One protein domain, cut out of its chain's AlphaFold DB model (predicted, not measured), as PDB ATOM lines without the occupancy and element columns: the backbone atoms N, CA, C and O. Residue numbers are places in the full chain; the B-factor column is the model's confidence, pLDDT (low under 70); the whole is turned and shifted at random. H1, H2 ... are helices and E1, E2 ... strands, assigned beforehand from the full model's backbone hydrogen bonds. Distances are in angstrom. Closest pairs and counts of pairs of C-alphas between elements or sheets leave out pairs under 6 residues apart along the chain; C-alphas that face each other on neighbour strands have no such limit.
ATOM      1  N   GLU A   2     -38.827 -56.343  17.736       85.25
ATOM      2  CA  GLU A   2     -38.154 -55.280  18.516       85.25
ATOM      3  C   GLU A   2     -36.621 -55.308  18.419       85.25
ATOM      4  O   GLU A   2     -36.026 -54.281  18.136       85.25
ATOM      5  N   TRP A   3     -35.990 -56.487  18.447       88.81
ATOM      6  CA  TRP A   3     -34.543 -56.613  18.206       88.81
ATOM      7  C   TRP A   3     -34.062 -55.999  16.873       88.81
ATOM      8  O   TRP A   3     -32.973 -55.440  16.794       88.81
ATOM      9  N   PHE A   4     -34.868 -56.069  15.808       88.06
ATOM     10  CA  PHE A   4     -34.520 -55.441  14.527       88.06
ATOM     11  C   PHE A   4     -34.714 -53.922  14.544       88.06
ATOM     12  O   PHE A   4     -34.090 -53.233  13.741       88.06
ATOM     13  N   VAL A   5     -35.568 -53.411  15.434       85.19
ATOM     14  CA  VAL A   5     -35.698 -51.972  15.692       85.19
ATOM     15  C   VAL A   5     -34.479 -51.474  16.459       85.19
ATOM     16  O   VAL A   5     -33.895 -50.470  16.065       85.19
ATOM     17  N   ASP A   6     -34.017 -52.231  17.455       86.81
ATOM     18  CA  ASP A   6     -32.801 -51.908  18.211       86.81
ATOM     19  C   ASP A   6     -31.550 -51.894  17.317       86.81
ATOM     20  O   ASP A   6     -30.677 -51.042  17.462       86.81
ATOM     21  N   LEU A   7     -31.480 -52.809  16.343       86.88
ATOM     22  CA  LEU A   7     -30.432 -52.812  15.317       86.88
ATOM     23  C   LEU A   7     -30.603 -51.724  14.240       86.88
ATOM     24  O   LEU A   7     -29.752 -51.608  13.358       86.88
ATOM     25  N   GLY A   8     -31.702 -50.967  14.257       85.50
ATOM     26  CA  GLY A   8     -32.018 -49.935  13.268       85.50
ATOM     27  C   GLY A   8     -32.441 -50.466  11.895       85.50
ATOM     28  O   GLY A   8     -32.560 -49.686  10.957       85.50
ATOM     29  N   VAL A   9     -32.674 -51.773  11.749       89.31
ATOM     30  CA  VAL A   9     -33.076 -52.433  10.492       89.31
ATOM     31  C   VAL A   9     -34.556 -52.195  10.180       89.31
ATOM     32  O   VAL A   9     -34.943 -52.049   9.015       89.31
ATOM     33  N   LEU A  10     -35.384 -52.160  11.221       91.75
ATOM     34  CA  LEU A  10     -36.804 -51.836  11.149       91.75
ATOM     35  C   LEU A  10     -37.093 -50.557  11.935       91.75
ATOM     36  O   LEU A  10     -36.399 -50.229  12.889       91.75
ATOM     37  N   GLU A  11     -38.166 -49.879  11.565       90.69
ATOM     38  CA  GLU A  11     -38.767 -48.792  12.327       90.69
ATOM     39  C   GLU A  11     -40.185 -49.210  12.724       90.69
ATOM     40  O   GLU A  11     -40.936 -49.749  11.906       90.69
ATOM     41  N   LYS A  12     -40.556 -49.000  13.988       91.56
ATOM     42  CA  LYS A  12     -41.923 -49.228  14.463       91.56
ATOM     43  C   LYS A  12     -42.735 -47.952  14.244       91.56
ATOM     44  O   LYS A  12     -42.414 -46.928  14.832       91.56
ATOM     45  N   VAL A  13     -43.782 -48.025  13.423       92.56
ATOM     46  CA  VAL A  13     -44.590 -46.857  13.010       92.56
ATOM     47  C   VAL A  13     -45.984 -46.821  13.637       92.56
ATOM     48  O   VAL A  13     -46.651 -45.793  13.588       92.56
ATOM     49  N   ALA A  14     -46.437 -47.925  14.233       90.69
ATOM     50  CA  ALA A  14     -47.652 -47.962  15.046       90.69
ATOM     51  C   ALA A  14     -47.558 -49.053  16.118       90.69
ATOM     52  O   ALA A  14     -46.854 -50.049  15.932       90.69
ATOM     53  N   ASP A  15     -48.297 -48.884  17.215       86.75
ATOM     54  CA  ASP A  15     -48.313 -49.823  18.343       86.75
ATOM     55  C   ASP A  15     -49.531 -50.757  18.361       86.75
ATOM     56  O   ASP A  15     -49.430 -51.863  18.893       86.75
ATOM     57  N   ASN A  16     -50.669 -50.360  17.775       84.75
ATOM     58  CA  ASN A  16     -51.894 -51.164  17.791       84.75
ATOM     59  C   ASN A  16     -52.765 -50.997  16.520       84.75
ATOM     60  O   ASN A  16     -53.454 -49.983  16.394       84.75
ATOM     61  N   PRO A  17     -52.791 -51.989  15.608       82.00
ATOM     62  CA  PRO A  17     -51.872 -53.126  15.566       82.00
ATOM     63  C   PRO A  17     -50.424 -52.644  15.398       82.00
ATOM     64  O   PRO A  17     -50.181 -51.578  14.833       82.00
ATOM     65  N   ALA A  18     -49.456 -53.417  15.895       87.75
ATOM     66  CA  ALA A  18     -48.055 -53.049  15.755       87.75
ATOM     67  C   ALA A  18     -47.635 -53.095  14.275       87.75
ATOM     68  O   ALA A  18     -47.701 -54.153  13.645       87.75
ATOM     69  N   LEU A  19     -47.200 -51.957  13.729       92.75
ATOM     70  CA  LEU A  19     -46.743 -51.832  12.346       92.75
ATOM     71  C   LEU A  19     -45.246 -51.542  12.323       92.75
ATOM     72  O   LEU A  19     -44.766 -50.647  13.019       92.75
ATOM     73  N   PHE A  20     -44.523 -52.292  11.495       91.94
ATOM     74  CA  PHE A  20     -43.084 -52.149  11.302       91.94
ATOM     75  C   PHE A  20     -42.797 -51.913   9.822       91.94
ATOM     76  O   PHE A  20     -43.341 -52.617   8.969       91.94
ATOM     77  N   VAL A  21     -41.922 -50.957   9.521       92.81
ATOM     78  CA  VAL A  21     -41.432 -50.680   8.167       92.81
ATOM     79  C   VAL A  21     -39.927 -50.888   8.106       92.81
ATOM     80  O   VAL A  21     -39.231 -50.842   9.120       92.81
ATOM     81  N   ARG A  22     -39.406 -51.151   6.910       93.06
ATOM     82  CA  ARG A  22     -37.964 -51.219   6.681       93.06
ATOM     83  C   ARG A  22     -37.363 -49.822   6.841       93.06
ATOM     84  O   ARG A  22     -37.849 -48.882   6.220       93.06
ATOM     85  N   ASN A  23     -36.288 -49.696   7.618       91.75
ATOM     86  CA  ASN A  23     -35.572 -48.429   7.745       91.75
ATOM     87  C   ASN A  23     -34.704 -48.190   6.500       91.75
ATOM     88  O   ASN A  23     -33.547 -48.610   6.444       91.75
ATOM     89  N   GLU A  24     -35.257 -47.535   5.478       90.25
ATOM     90  CA  GLU A  24     -34.529 -47.279   4.229       90.25
ATOM     91  C   GLU A  24     -33.242 -46.472   4.441       90.25
ATOM     92  O   GLU A  24     -32.234 -46.778   3.803       90.25
ATOM     93  N   ALA A  25     -33.224 -45.530   5.389       87.88
ATOM     94  CA  ALA A  25     -32.042 -44.720   5.681       87.88
ATOM     95  C   ALA A  25     -30.862 -45.573   6.180       87.88
ATOM     96  O   ALA A  25     -29.724 -45.365   5.754       87.88
ATOM     97  N   TYR A  26     -31.120 -46.586   7.016       87.56
ATOM     98  CA  TYR A  26     -30.085 -47.529   7.457       87.56
ATOM     99  C   TYR A  26     -29.481 -48.308   6.281       87.56
ATOM    100  O   TYR A  26     -28.262 -48.464   6.175       87.56
ATOM    101  N   PHE A  27     -30.320 -48.784   5.361       90.25
ATOM    102  CA  PHE A  27     -29.840 -49.541   4.209       90.25
ATOM    103  C   PHE A  27     -29.143 -48.662   3.163       90.25
ATOM    104  O   PHE A  27     -28.188 -49.130   2.545       90.25
ATOM    105  N   GLU A  28     -29.582 -47.417   2.964       89.50
ATOM    106  CA  GLU A  28     -28.861 -46.429   2.151       89.50
ATOM    107  C   GLU A  28     -27.476 -46.152   2.735       89.50
ATOM    108  O   GLU A  28     -26.477 -46.256   2.023       89.50
ATOM    109  N   PHE A  29     -27.402 -45.905   4.048       91.44
ATOM    110  CA  PHE A  29     -26.135 -45.743   4.751       91.44
ATOM    111  C   PHE A  29     -25.217 -46.951   4.532       91.44
ATOM    112  O   PHE A  29     -24.082 -46.769   4.093       91.44
ATOM    113  N   ARG A  30     -25.709 -48.180   4.755       93.62
ATOM    114  CA  ARG A  30     -24.909 -49.401   4.557       93.62
ATOM    115  C   ARG A  30     -24.406 -49.532   3.120       93.62
ATOM    116  O   ARG A  30     -23.234 -49.844   2.950       93.62
ATOM    117  N   ARG A  31     -25.232 -49.270   2.099       94.62
ATOM    118  CA  ARG A  31     -24.801 -49.342   0.686       94.62
ATOM    119  C   ARG A  31     -23.666 -48.367   0.380       94.62
ATOM    120  O   ARG A  31     -22.682 -48.764  -0.235       94.62
ATOM    121  N   VAL A  32     -23.770 -47.127   0.853       95.06
ATOM    122  CA  VAL A  32     -22.709 -46.124   0.691       95.06
ATOM    123  C   VAL A  32     -21.448 -46.517   1.463       95.06
ATOM    124  O   VAL A  32     -20.347 -46.384   0.942       95.06
ATOM    125  N   THR A  33     -21.576 -47.030   2.688       92.19
ATOM    126  CA  THR A  33     -20.419 -47.503   3.464       92.19
ATOM    127  C   THR A  33     -19.694 -48.653   2.769       92.19
ATOM    128  O   THR A  33     -18.468 -48.672   2.769       92.19
ATOM    129  N   GLU A  34     -20.420 -49.599   2.170       94.56
ATOM    130  CA  GLU A  34     -19.792 -50.673   1.393       94.56
ATOM    131  C   GLU A  34     -19.118 -50.132   0.126       94.56
ATOM    132  O   GLU A  34     -17.995 -50.522  -0.154       94.56
ATOM    133  N   LEU A  35     -19.718 -49.162  -0.575       95.69
ATOM    134  CA  LEU A  35     -19.074 -48.481  -1.707       95.69
ATOM    135  C   LEU A  35     -17.751 -47.808  -1.323       95.69
ATOM    136  O   LEU A  35     -16.760 -47.923  -2.035       95.69
ATOM    137  N   ILE A  36     -17.722 -47.116  -0.184       94.81
ATOM    138  CA  ILE A  36     -16.500 -46.482   0.330       94.81
ATOM    139  C   ILE A  36     -15.411 -47.531   0.586       94.81
ATOM    140  O   ILE A  36     -14.251 -47.293   0.266       94.81
ATOM    141  N   ARG A  37     -15.782 -48.696   1.132       93.62
ATOM    142  CA  ARG A  37     -14.858 -49.817   1.366       93.62
ATOM    143  C   ARG A  37     -14.400 -50.492   0.076       93.62
ATOM    144  O   ARG A  37     -13.267 -50.938   0.016       93.62
ATOM    145  N   GLU A  38     -15.282 -50.595  -0.912       94.81
ATOM    146  CA  GLU A  38     -15.023 -51.238  -2.203       94.81
ATOM    147  C   GLU A  38     -14.034 -50.427  -3.047       94.81
ATOM    148  O   GLU A  38     -13.088 -50.986  -3.589       94.81
ATOM    149  N   PHE A  39     -14.250 -49.114  -3.154       93.25
ATOM    150  CA  PHE A  39     -13.455 -48.252  -4.030       93.25
ATOM    151  C   PHE A  39     -12.251 -47.607  -3.336       93.25
ATOM    152  O   PHE A  39     -11.334 -47.166  -4.027       93.25
ATOM    153  N   GLU A  40     -12.261 -47.528  -1.998       89.38
ATOM    154  CA  GLU A  40     -11.209 -47.012  -1.099       89.38
ATOM    155  C   GLU A  40     -10.818 -45.532  -1.283       89.38
ATOM    156  O   GLU A  40     -10.439 -44.861  -0.324       89.38
ATOM    157  N   THR A  41     -10.926 -44.986  -2.495       94.44
ATOM    158  CA  THR A  41     -10.465 -43.652  -2.873       94.44
ATOM    159  C   THR A  41     -11.515 -42.900  -3.681       94.44
ATOM    160  O   THR A  41     -12.255 -43.454  -4.494       94.44
ATOM    161  N   SER A  42     -11.540 -41.579  -3.504       95.31
ATOM    162  CA  SER A  42     -12.438 -40.684  -4.242       95.31
ATOM    163  C   SER A  42     -12.179 -40.667  -5.760       95.31
ATOM    164  O   SER A  42     -13.088 -40.376  -6.544       95.31
ATOM    165  N   ALA A  43     -10.947 -40.979  -6.182       96.19
ATOM    166  CA  ALA A  43     -10.572 -41.094  -7.589       96.19
ATOM    167  C   ALA A  43     -11.183 -42.350  -8.231       96.19
ATOM    168  O   ALA A  43     -11.849 -42.231  -9.254       96.19
ATOM    169  N   ALA A  44     -11.070 -43.512  -7.581       97.00
ATOM    170  CA  ALA A  44     -11.681 -44.750  -8.067       97.00
ATOM    171  C   ALA A  44     -13.217 -44.648  -8.142       97.00
ATOM    172  O   ALA A  44     -13.833 -45.085  -9.112       97.00
ATOM    173  N   VAL A  45     -13.854 -43.987  -7.164       97.56
ATOM    174  CA  VAL A  45     -15.300 -43.706  -7.235       97.56
ATOM    175  C   VAL A  45     -15.642 -42.784  -8.413       97.56
ATOM    176  O   VAL A  45     -16.703 -42.935  -9.016       97.56
ATOM    177  N   ALA A  46     -14.776 -41.826  -8.763       97.75
ATOM    178  CA  ALA A  46     -15.008 -40.938  -9.903       97.75
ATOM    179  C   ALA A  46     -14.977 -41.693 -11.243       97.75
ATOM    180  O   ALA A  46     -15.858 -41.465 -12.069       97.75
ATOM    181  N   GLU A  47     -14.042 -42.628 -11.420       97.94
ATOM    182  CA  GLU A  47     -13.987 -43.496 -12.605       97.94
ATOM    183  C   GLU A  47     -15.274 -44.322 -12.746       97.94
ATOM    184  O   GLU A  47     -15.919 -44.301 -13.795       97.94
ATOM    185  N   ALA A  48     -15.734 -44.941 -11.654       97.75
ATOM    186  CA  ALA A  48     -17.002 -45.666 -11.646       97.75
ATOM    187  C   ALA A  48     -18.202 -44.758 -11.973       97.75
ATOM    188  O   ALA A  48     -19.114 -45.153 -12.698       97.75
ATOM    189  N   ILE A  49     -18.228 -43.517 -11.475       98.50
ATOM    190  CA  ILE A  49     -19.286 -42.558 -11.831       98.50
ATOM    191  C   ILE A  49     -19.319 -42.311 -13.343       98.50
ATOM    192  O   ILE A  49     -20.411 -42.221 -13.909       98.50
ATOM    193  N   ASP A  50     -18.165 -42.197 -13.996       98.44
ATOM    194  CA  ASP A  50     -18.098 -41.939 -15.432       98.44
ATOM    195  C   ASP A  50     -18.572 -43.143 -16.259       98.44
ATOM    196  O   ASP A  50     -19.348 -42.961 -17.205       98.44
ATOM    197  N   GLU A  51     -18.226 -44.366 -15.853       98.00
ATOM    198  CA  GLU A  51     -18.746 -45.602 -16.457       98.00
ATOM    199  C   GLU A  51     -20.274 -45.686 -16.350       98.00
ATOM    200  O   GLU A  51     -20.982 -45.857 -17.347       98.00
ATOM    201  N   TYR A  52     -20.815 -45.485 -15.146       98.19
ATOM    202  CA  TYR A  52     -22.260 -45.532 -14.937       98.19
ATOM    203  C   TYR A  52     -22.984 -44.380 -15.644       98.19
ATOM    204  O   TYR A  52     -24.116 -44.559 -16.084       98.19
ATOM    205  N   ARG A  53     -22.355 -43.210 -15.812       98.25
ATOM    206  CA  ARG A  53     -22.903 -42.107 -16.624       98.25
ATOM    207  C   ARG A  53     -22.917 -42.423 -18.113       98.25
ATOM    208  O   ARG A  53     -23.803 -41.949 -18.823       98.25
ATOM    209  N   ALA A  54     -21.930 -43.156 -18.621       98.38
ATOM    210  CA  ALA A  54     -21.982 -43.654 -19.991       98.38
ATOM    211  C   ALA A  54     -23.175 -44.602 -20.150       98.38
ATOM    212  O   ALA A  54     -24.021 -44.368 -21.014       98.38
ATOM    213  N   ARG A  55     -23.327 -45.559 -19.226       98.06
ATOM    214  CA  ARG A  55     -24.452 -46.497 -19.242       98.06
ATOM    215  C   ARG A  55     -25.813 -45.815 -19.089       98.06
ATOM    216  O   ARG A  55     -26.761 -46.167 -19.782       98.06
ATOM    217  N   GLU A  56     -25.918 -44.812 -18.217       98.00
ATOM    218  CA  GLU A  56     -27.146 -44.030 -18.031       98.00
ATOM    219  C   GLU A  56     -27.570 -43.339 -19.329       98.00
ATOM    220  O   GLU A  56     -28.750 -43.354 -19.668       98.00
ATOM    221  N   ARG A  57     -26.616 -42.779 -20.085       97.81
ATOM    222  CA  ARG A  57     -26.891 -42.130 -21.377       97.81
ATOM    223  C   ARG A  57     -27.332 -43.120 -22.448       97.81
ATOM    224  O   ARG A  57     -28.236 -42.802 -23.213       97.81
ATOM    225  N   GLU A  58     -26.718 -44.300 -22.501       97.94
ATOM    226  CA  GLU A  58     -27.139 -45.372 -23.412       97.94
ATOM    227  C   GLU A  58     -28.580 -45.803 -23.135       97.94
ATOM    228  O   GLU A  58     -29.384 -45.911 -24.057       97.94
ATOM    229  N   LEU A  59     -28.923 -46.001 -21.859       96.94
ATOM    230  CA  LEU A  59     -30.271 -46.385 -21.448       96.94
ATOM    231  C   LEU A  59     -31.287 -45.272 -21.711       96.94
ATOM    232  O   LEU A  59     -32.367 -45.549 -22.231       96.94
ATOM    233  N   ALA A  60     -30.932 -44.022 -21.408       95.88
ATOM    234  CA  ALA A  60     -31.780 -42.862 -21.656       95.88
ATOM    235  C   ALA A  60     -32.098 -42.681 -23.147       95.88
ATOM    236  O   ALA A  60     -33.217 -42.322 -23.481       95.88
ATOM    237  N   ALA A  61     -31.162 -42.986 -24.054       96.75
ATOM    238  CA  ALA A  61     -31.370 -42.848 -25.499       96.75
ATOM    239  C   ALA A  61     -32.477 -43.758 -26.073       96.75
ATOM    240  O   ALA A  61     -32.911 -43.551 -27.204       96.75
ATOM    241  N   HIS A  62     -32.940 -44.757 -25.315       94.31
ATOM    242  CA  HIS A  62     -34.074 -45.604 -25.695       94.31
ATOM    243  C   HIS A  62     -35.441 -44.977 -25.400       94.31
ATOM    244  O   HIS A  62     -36.459 -45.539 -25.806       94.31
ATOM    245  N   PHE A  63     -35.483 -43.852 -24.689       93.44
ATOM    246  CA  PHE A  63     -36.716 -43.215 -24.254       93.44
ATOM    247  C   PHE A  63     -36.707 -41.723 -24.590       93.44
ATOM    248  O   PHE A  63     -35.685 -41.054 -24.485       93.44
ATOM    249  N   ASP A  64     -37.875 -41.180 -24.929       92.94
ATOM    250  CA  ASP A  64     -38.034 -39.741 -25.185       92.94
ATOM    251  C   ASP A  64     -38.147 -38.910 -23.893       92.94
ATOM    252  O   ASP A  64     -38.139 -37.680 -23.920       92.94
ATOM    253  N   GLU A  65     -38.271 -39.581 -22.749       94.75
ATOM    254  CA  GLU A  65     -38.472 -38.945 -21.452       94.75
ATOM    255  C   GLU A  65     -37.142 -38.668 -20.738       94.75
ATOM    256  O   GLU A  65     -36.199 -39.452 -20.842       94.75
ATOM    257  N   PRO A  66     -37.053 -37.595 -19.932       93.00
ATOM    258  CA  PRO A  66     -35.792 -37.151 -19.341       93.00
ATOM    259  C   PRO A  66     -35.339 -37.988 -18.137       93.00
ATOM    260  O   PRO A  66     -34.246 -37.771 -17.614       93.00
ATOM    261  N   SER A  67     -36.184 -38.889 -17.631       94.06
ATOM    262  CA  SER A  67     -35.873 -39.700 -16.457       94.06
ATOM    263  C   SER A  67     -36.616 -41.038 -16.462       94.06
ATOM    264  O   SER A  67     -37.697 -41.142 -17.054       94.06
ATOM    265  N   PRO A  68     -36.107 -42.050 -15.732       94.81
ATOM    266  CA  PRO A  68     -36.789 -43.334 -15.616       94.81
ATOM    267  C   PRO A  68     -38.212 -43.201 -15.052       94.81
ATOM    268  O   PRO A  68     -39.134 -43.901 -15.467       94.81
ATOM    269  N   ASP A  69     -38.427 -42.292 -14.101       94.12
ATOM    270  CA  ASP A  69     -39.755 -42.119 -13.514       94.12
ATOM    271  C   ASP A  69     -40.724 -41.447 -14.485       94.12
ATOM    272  O   ASP A  69     -41.877 -41.868 -14.552       94.12
ATOM    273  N   ALA A  70     -40.262 -40.501 -15.307       93.62
ATOM    274  CA  ALA A  70     -41.074 -39.916 -16.373       93.62
ATOM    275  C   ALA A  70     -41.522 -40.976 -17.400       93.62
ATOM    276  O   ALA A  70     -42.711 -41.050 -17.713       93.62
ATOM    277  N   VAL A  71     -40.630 -41.890 -17.813       90.44
ATOM    278  CA  VAL A  71     -40.997 -43.052 -18.655       90.44
ATOM    279  C   VAL A  71     -42.081 -43.904 -18.000       90.44
ATOM    280  O   VAL A  71     -43.031 -44.335 -18.661       90.44
ATOM    281  N   ALA A  72     -41.937 -44.181 -16.702       89.12
ATOM    282  CA  ALA A  72     -42.903 -44.990 -15.973       89.12
ATOM    283  C   ALA A  72     -44.279 -44.315 -15.907       89.12
ATOM    284  O   ALA A  72     -45.286 -44.994 -16.099       89.12
ATOM    285  N   TYR A  73     -44.326 -42.996 -15.695       90.38
ATOM    286  CA  TYR A  73     -45.569 -42.222 -15.722       90.38
ATOM    287  C   TYR A  73     -46.221 -42.199 -17.108       90.38
ATOM    288  O   TYR A  73     -47.440 -42.317 -17.203       90.38
ATOM    289  N   ALA A  74     -45.429 -42.114 -18.180       88.94
ATOM    290  CA  ALA A  74     -45.928 -42.188 -19.554       88.94
ATOM    291  C   ALA A  74     -46.457 -43.591 -19.933       88.94
ATOM    292  O   ALA A  74     -47.155 -43.761 -20.937       88.94
ATOM    293  N   GLY A  75     -46.143 -44.622 -19.137       85.00
ATOM    294  CA  GLY A  75     -46.627 -45.988 -19.340       85.00
ATOM    295  C   GLY A  75     -46.071 -46.664 -20.597       85.00
ATOM    296  O   GLY A  75     -46.650 -47.643 -21.071       85.00
ATOM    297  N   VAL A  76     -44.966 -46.156 -21.152       76.12
ATOM    298  CA  VAL A  76     -44.326 -46.687 -22.371       76.12
ATOM    299  C   VAL A  76     -43.874 -48.133 -22.147       76.12
ATOM    300  O   VAL A  76     -44.208 -49.023 -22.923       76.12
ATOM    301  N   ALA A  77     -43.224 -48.383 -21.012       74.06
ATOM    302  CA  ALA A  77     -42.696 -49.689 -20.623       74.06
ATOM    303  C   ALA A  77     -43.762 -50.750 -20.282       74.06
ATOM    304  O   ALA A  77     -43.429 -51.916 -20.130       74.06
ATOM    305  N   ALA A  78     -45.041 -50.387 -20.140       75.50
ATOM    306  CA  ALA A  78     -46.095 -51.357 -19.824       75.50
ATOM    307  C   ALA A  78     -46.546 -52.183 -21.044       75.50
ATOM    308  O   ALA A  78     -47.349 -53.101 -20.900       75.50
ATOM    309  N   ARG A  79     -46.084 -51.816 -22.246       78.00
ATOM    310  CA  ARG A  79     -46.526 -52.399 -23.521       78.00
ATOM    311  C   ARG A  79     -45.448 -53.228 -24.222       78.00
ATOM    312  O   ARG A  79     -45.742 -53.822 -25.253       78.00
ATOM    313  N   ASP A  80     -44.234 -53.233 -23.683       88.31
ATOM    314  CA  ASP A  80     -43.053 -53.842 -24.285       88.31
ATOM    315  C   ASP A  80     -42.106 -54.327 -23.173       88.31
ATOM    316  O   ASP A  80     -41.609 -53.527 -22.375       88.31
ATOM    317  N   ASP A  81     -41.878 -55.641 -23.111       90.38
ATOM    318  CA  ASP A  81     -41.034 -56.288 -22.098       90.38
ATOM    319  C   ASP A  81     -39.574 -55.821 -22.181       90.38
ATOM    320  O   ASP A  81     -38.912 -55.633 -21.155       90.38
ATOM    321  N   ASP A  82     -39.106 -55.558 -23.398       92.31
ATOM    322  CA  ASP A  82     -37.759 -55.091 -23.706       92.31
ATOM    323  C   ASP A  82     -37.559 -53.651 -23.205       92.31
ATOM    324  O   ASP A  82     -36.510 -53.297 -22.650       92.31
ATOM    325  N   ALA A  83     -38.584 -52.809 -23.358       92.31
ATOM    326  CA  ALA A  83     -38.620 -51.469 -22.779       92.31
ATOM    327  C   ALA A  83     -38.735 -51.525 -21.246       92.31
ATOM    328  O   ALA A  83     -38.109 -50.730 -20.541       92.31
ATOM    329  N   ALA A  84     -39.492 -52.485 -20.708       93.62
ATOM    330  CA  ALA A  84     -39.615 -52.688 -19.270       93.62
ATOM    331  C   ALA A  84     -38.283 -53.082 -18.624       93.62
ATOM    332  O   ALA A  84     -37.960 -52.590 -17.540       93.62
ATOM    333  N   GLU A  85     -37.498 -53.945 -19.267       95.69
ATOM    334  CA  GLU A  85     -36.167 -54.322 -18.791       95.69
ATOM    335  C   GLU A  85     -35.204 -53.140 -18.788       95.69
ATOM    336  O   GLU A  85     -34.622 -52.833 -17.744       95.69
ATOM    337  N   ARG A  86     -35.126 -52.408 -19.902       96.19
ATOM    338  CA  ARG A  86     -34.296 -51.201 -20.009       96.19
ATOM    339  C   ARG A  86     -34.668 -50.161 -18.960       96.19
ATOM    340  O   ARG A  86     -33.787 -49.565 -18.349       96.19
ATOM    341  N   LEU A  87     -35.959 -49.983 -18.678       96.44
ATOM    342  CA  LEU A  87     -36.412 -49.074 -17.630       96.44
ATOM    343  C   LEU A  87     -35.970 -49.529 -16.225       96.44
ATOM    344  O   LEU A  87     -35.553 -48.707 -15.403       96.44
ATOM    345  N   ARG A  88     -36.052 -50.832 -15.924       96.25
ATOM    346  CA  ARG A  88     -35.568 -51.386 -14.643       96.25
ATOM    347  C   ARG A  88     -34.062 -51.197 -14.487       96.25
ATOM    348  O   ARG A  88     -33.599 -50.836 -13.401       96.25
ATOM    349  N   GLU A  89     -33.309 -51.413 -15.560       97.69
ATOM    350  CA  GLU A  89     -31.870 -51.183 -15.571       97.69
ATOM    351  C   GLU A  89     -31.550 -49.698 -15.382       97.69
ATOM    352  O   GLU A  89     -30.752 -49.353 -14.511       97.69
ATOM    353  N   TRP A  90     -32.241 -48.809 -16.100       98.12
ATOM    354  CA  TRP A  90     -32.022 -47.368 -16.001       98.12
ATOM    355  C   TRP A  90     -32.245 -46.862 -14.574       98.12
ATOM    356  O   TRP A  90     -31.380 -46.194 -14.012       98.12
ATOM    357  N   ARG A  91     -33.328 -47.292 -13.913       97.62
ATOM    358  CA  ARG A  91     -33.562 -47.011 -12.484       97.62
ATOM    359  C   ARG A  91     -32.429 -47.498 -11.587       97.62
ATOM    360  O   ARG A  91     -32.054 -46.817 -10.630       97.62
ATOM    361  N   THR A  92     -31.899 -48.682 -11.877       96.62
ATOM    362  CA  THR A  92     -30.803 -49.276 -11.104       96.62
ATOM    363  C   THR A  92     -29.523 -48.457 -11.255       96.62
ATOM    364  O   THR A  92     -28.896 -48.130 -10.246       96.62
ATOM    365  N   VAL A  93     -29.182 -48.064 -12.483       98.12
ATOM    366  CA  VAL A  93     -28.025 -47.216 -12.804       98.12
ATOM    367  C   VAL A  93     -28.152 -45.838 -12.155       98.12
ATOM    368  O   VAL A  93     -27.232 -45.411 -11.459       98.12
ATOM    369  N   THR A  94     -29.302 -45.170 -12.286       97.12
ATOM    370  CA  THR A  94     -29.538 -43.851 -11.676       97.12
ATOM    371  C   THR A  94     -29.431 -43.907 -10.148       97.12
ATOM    372  O   THR A  94     -28.811 -43.032  -9.534       97.12
ATOM    373  N   ARG A  95     -29.960 -44.960  -9.504       95.62
ATOM    374  CA  ARG A  95     -29.784 -45.168  -8.055       95.62
ATOM    375  C   ARG A  95     -28.313 -45.367  -7.692       95.62
ATOM    376  O   ARG A  95     -27.831 -44.709  -6.774       95.62
ATOM    377  N   ARG A  96     -27.595 -46.235  -8.412       96.62
ATOM    378  CA  ARG A  96     -26.171 -46.508  -8.152       96.62
ATOM    379  C   ARG A  96     -25.319 -45.248  -8.324       96.62
ATOM    380  O   ARG A  96     -24.454 -44.995  -7.495       96.62
ATOM    381  N   LEU A  97     -25.617 -44.400  -9.312       97.81
ATOM    382  CA  LEU A  97     -24.969 -43.095  -9.488       97.81
ATOM    383  C   LEU A  97     -25.168 -42.163  -8.290       97.81
ATOM    384  O   LEU A  97     -24.229 -41.472  -7.897       97.81
ATOM    385  N   ARG A  98     -26.369 -42.127  -7.700       96.88
ATOM    386  CA  ARG A  98     -26.622 -41.345  -6.479       96.88
ATOM    387  C   ARG A  98     -25.777 -41.860  -5.310       96.88
ATOM    388  O   ARG A  98     -25.160 -41.056  -4.618       96.88
ATOM    389  N   GLU A  99     -25.722 -43.176  -5.124       97.06
ATOM    390  CA  GLU A  99     -24.935 -43.815  -4.059       97.06
ATOM    391  C   GLU A  99     -23.424 -43.578  -4.237       97.06
ATOM    392  O   GLU A  99     -22.742 -43.243  -3.271       97.06
ATOM    393  N   LEU A 100     -22.907 -43.670  -5.468       97.81
ATOM    394  CA  LEU A 100     -21.504 -43.378  -5.784       97.81
ATOM    395  C   LEU A 100     -21.151 -41.904  -5.538       97.81
ATOM    396  O   LEU A 100     -20.102 -41.609  -4.973       97.81
ATOM    397  N   ARG A 101     -22.026 -40.960  -5.910       97.88
ATOM    398  CA  ARG A 101     -21.803 -39.524  -5.640       97.88
ATOM    399  C   ARG A 101     -21.739 -39.230  -4.142       97.88
ATOM    400  O   ARG A 101     -20.880 -38.466  -3.714       97.88
ATOM    401  N   GLU A 102     -22.611 -39.856  -3.356       96.94
ATOM    402  CA  GLU A 102     -22.586 -39.751  -1.894       96.94
ATOM    403  C   GLU A 102     -21.304 -40.370  -1.309       96.94
ATOM    404  O   GLU A 102     -20.658 -39.760  -0.458       96.94
ATOM    405  N   ALA A 103     -20.885 -41.545  -1.793       97.00
ATOM    406  CA  ALA A 103     -19.629 -42.173  -1.379       97.00
ATOM    407  C   ALA A 103     -18.418 -41.271  -1.669       97.00
ATOM    408  O   ALA A 103     -17.573 -41.071  -0.796       97.00
ATOM    409  N   LYS A 104     -18.377 -40.667  -2.864       97.06
ATOM    410  CA  LYS A 104     -17.340 -39.713  -3.265       97.06
ATOM    411  C   LYS A 104     -17.284 -38.505  -2.330       97.06
ATOM    412  O   LYS A 104     -16.213 -38.183  -1.829       97.06
ATOM    413  N   LEU A 105     -18.433 -37.884  -2.052       96.12
ATOM    414  CA  LEU A 105     -18.525 -36.728  -1.155       96.12
ATOM    415  C   LEU A 105     -17.976 -37.041   0.245       96.12
ATOM    416  O   LEU A 105     -17.259 -36.226   0.829       96.12
ATOM    417  N   ARG A 106     -18.291 -38.224   0.785       94.38
ATOM    418  CA  ARG A 106     -17.788 -38.657   2.097       94.38
ATOM    419  C   ARG A 106     -16.282 -38.895   2.087       94.38
ATOM    420  O   ARG A 106     -15.610 -38.419   2.993       94.38
ATOM    421  N   LEU A 107     -15.752 -39.557   1.059       94.06
ATOM    422  CA  LEU A 107     -14.309 -39.774   0.897       94.06
ATOM    423  C   LEU A 107     -13.532 -38.457   0.753       94.06
ATOM    424  O   LEU A 107     -12.482 -38.296   1.369       94.06
ATOM    425  N   ASP A 108     -14.064 -37.497  -0.008       93.56
ATOM    426  CA  ASP A 108     -13.475 -36.156  -0.142       93.56
ATOM    427  C   ASP A 108     -13.467 -35.403   1.200       93.56
ATOM    428  O   ASP A 108     -12.502 -34.713   1.533       93.56
ATOM    429  N   SER A 109     -14.522 -35.571   2.003       90.31
ATOM    430  CA  SER A 109     -14.639 -34.946   3.327       90.31
ATOM    431  C   SER A 109     -13.689 -35.567   4.362       90.31
ATOM    432  O   SER A 109     -13.126 -34.845   5.186       90.31
TER     433      SER A 109
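Overview. This is residues 2 to 109 of the 120 residues of an uncharacterized protein of Haloferax prahovense (strain DSM 18310 / JCM 13924 / TL6) (UniProt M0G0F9). The model is a flat V: one arm is the long helix H5 with H3 side by side, H4 packing on H5 towards the far end, and the other arm is H2, leading out to a small head of the E1 and E2 hairpin with H1. H2 and H5 meet at the V's corner. The printed part has 108 residues with five named helices and two strands, in the order H1 E1 E2 H2 H3 H4 H5; it is mostly helix, and E1 and E2 form an antiparallel sheet. It is loose, with a radius of gyration of the C-alphas of 17.7 A and spans of 46 by 40 by 18 A.

Along the chain. Find C-alpha 2 at (-38.154, -55.280, 18.516), where H1, residues 2 to 6, begins. Next come E1, residues 10 to 15, and E2, residues 18 to 22. H2, residues 24 to 39, runs 22.7 A, and H3, residues 42 to 60, runs 26.1 A. After H4, residues 68 to 74, look for H5, residues 81 to 109, which runs 42.4 A to C-alpha 109 at (-14.639, -34.946, 3.327).

Arrangement. Start at the hub, H5, which touches H3 at a shallow tilt of 22 degrees, opposite ways; their closest C-alphas, Ser 42 and Lys 104, are 5.1 A apart. H4 touches residues 87 to 91 of H5 alone, closest at the C-alphas of Pro 68 and Arg 91, 5.8 A, in a helical hairpin whose tilt of 36 degrees is only just steep. H2 touches residues 99 to 107 of H5 alone, closest at the C-alphas of Val 32 and Ala 103, 5.4 A, only just about perpendicular at 73 degrees. In the E1 and E2 hairpin, N 11 and O 21 are 2.8 A apart, within hydrogen-bond range. H1 is apart from H5. In the five helices every O i to N i+4 pair is within hydrogen-bond range.

Size, cuts and confidence. The C-alphas farthest apart, Asn 16 and Ala 43, are 49.5 A from each other. The printed part has no cut and no long link, and no printed residue is under 70 in pLDDT.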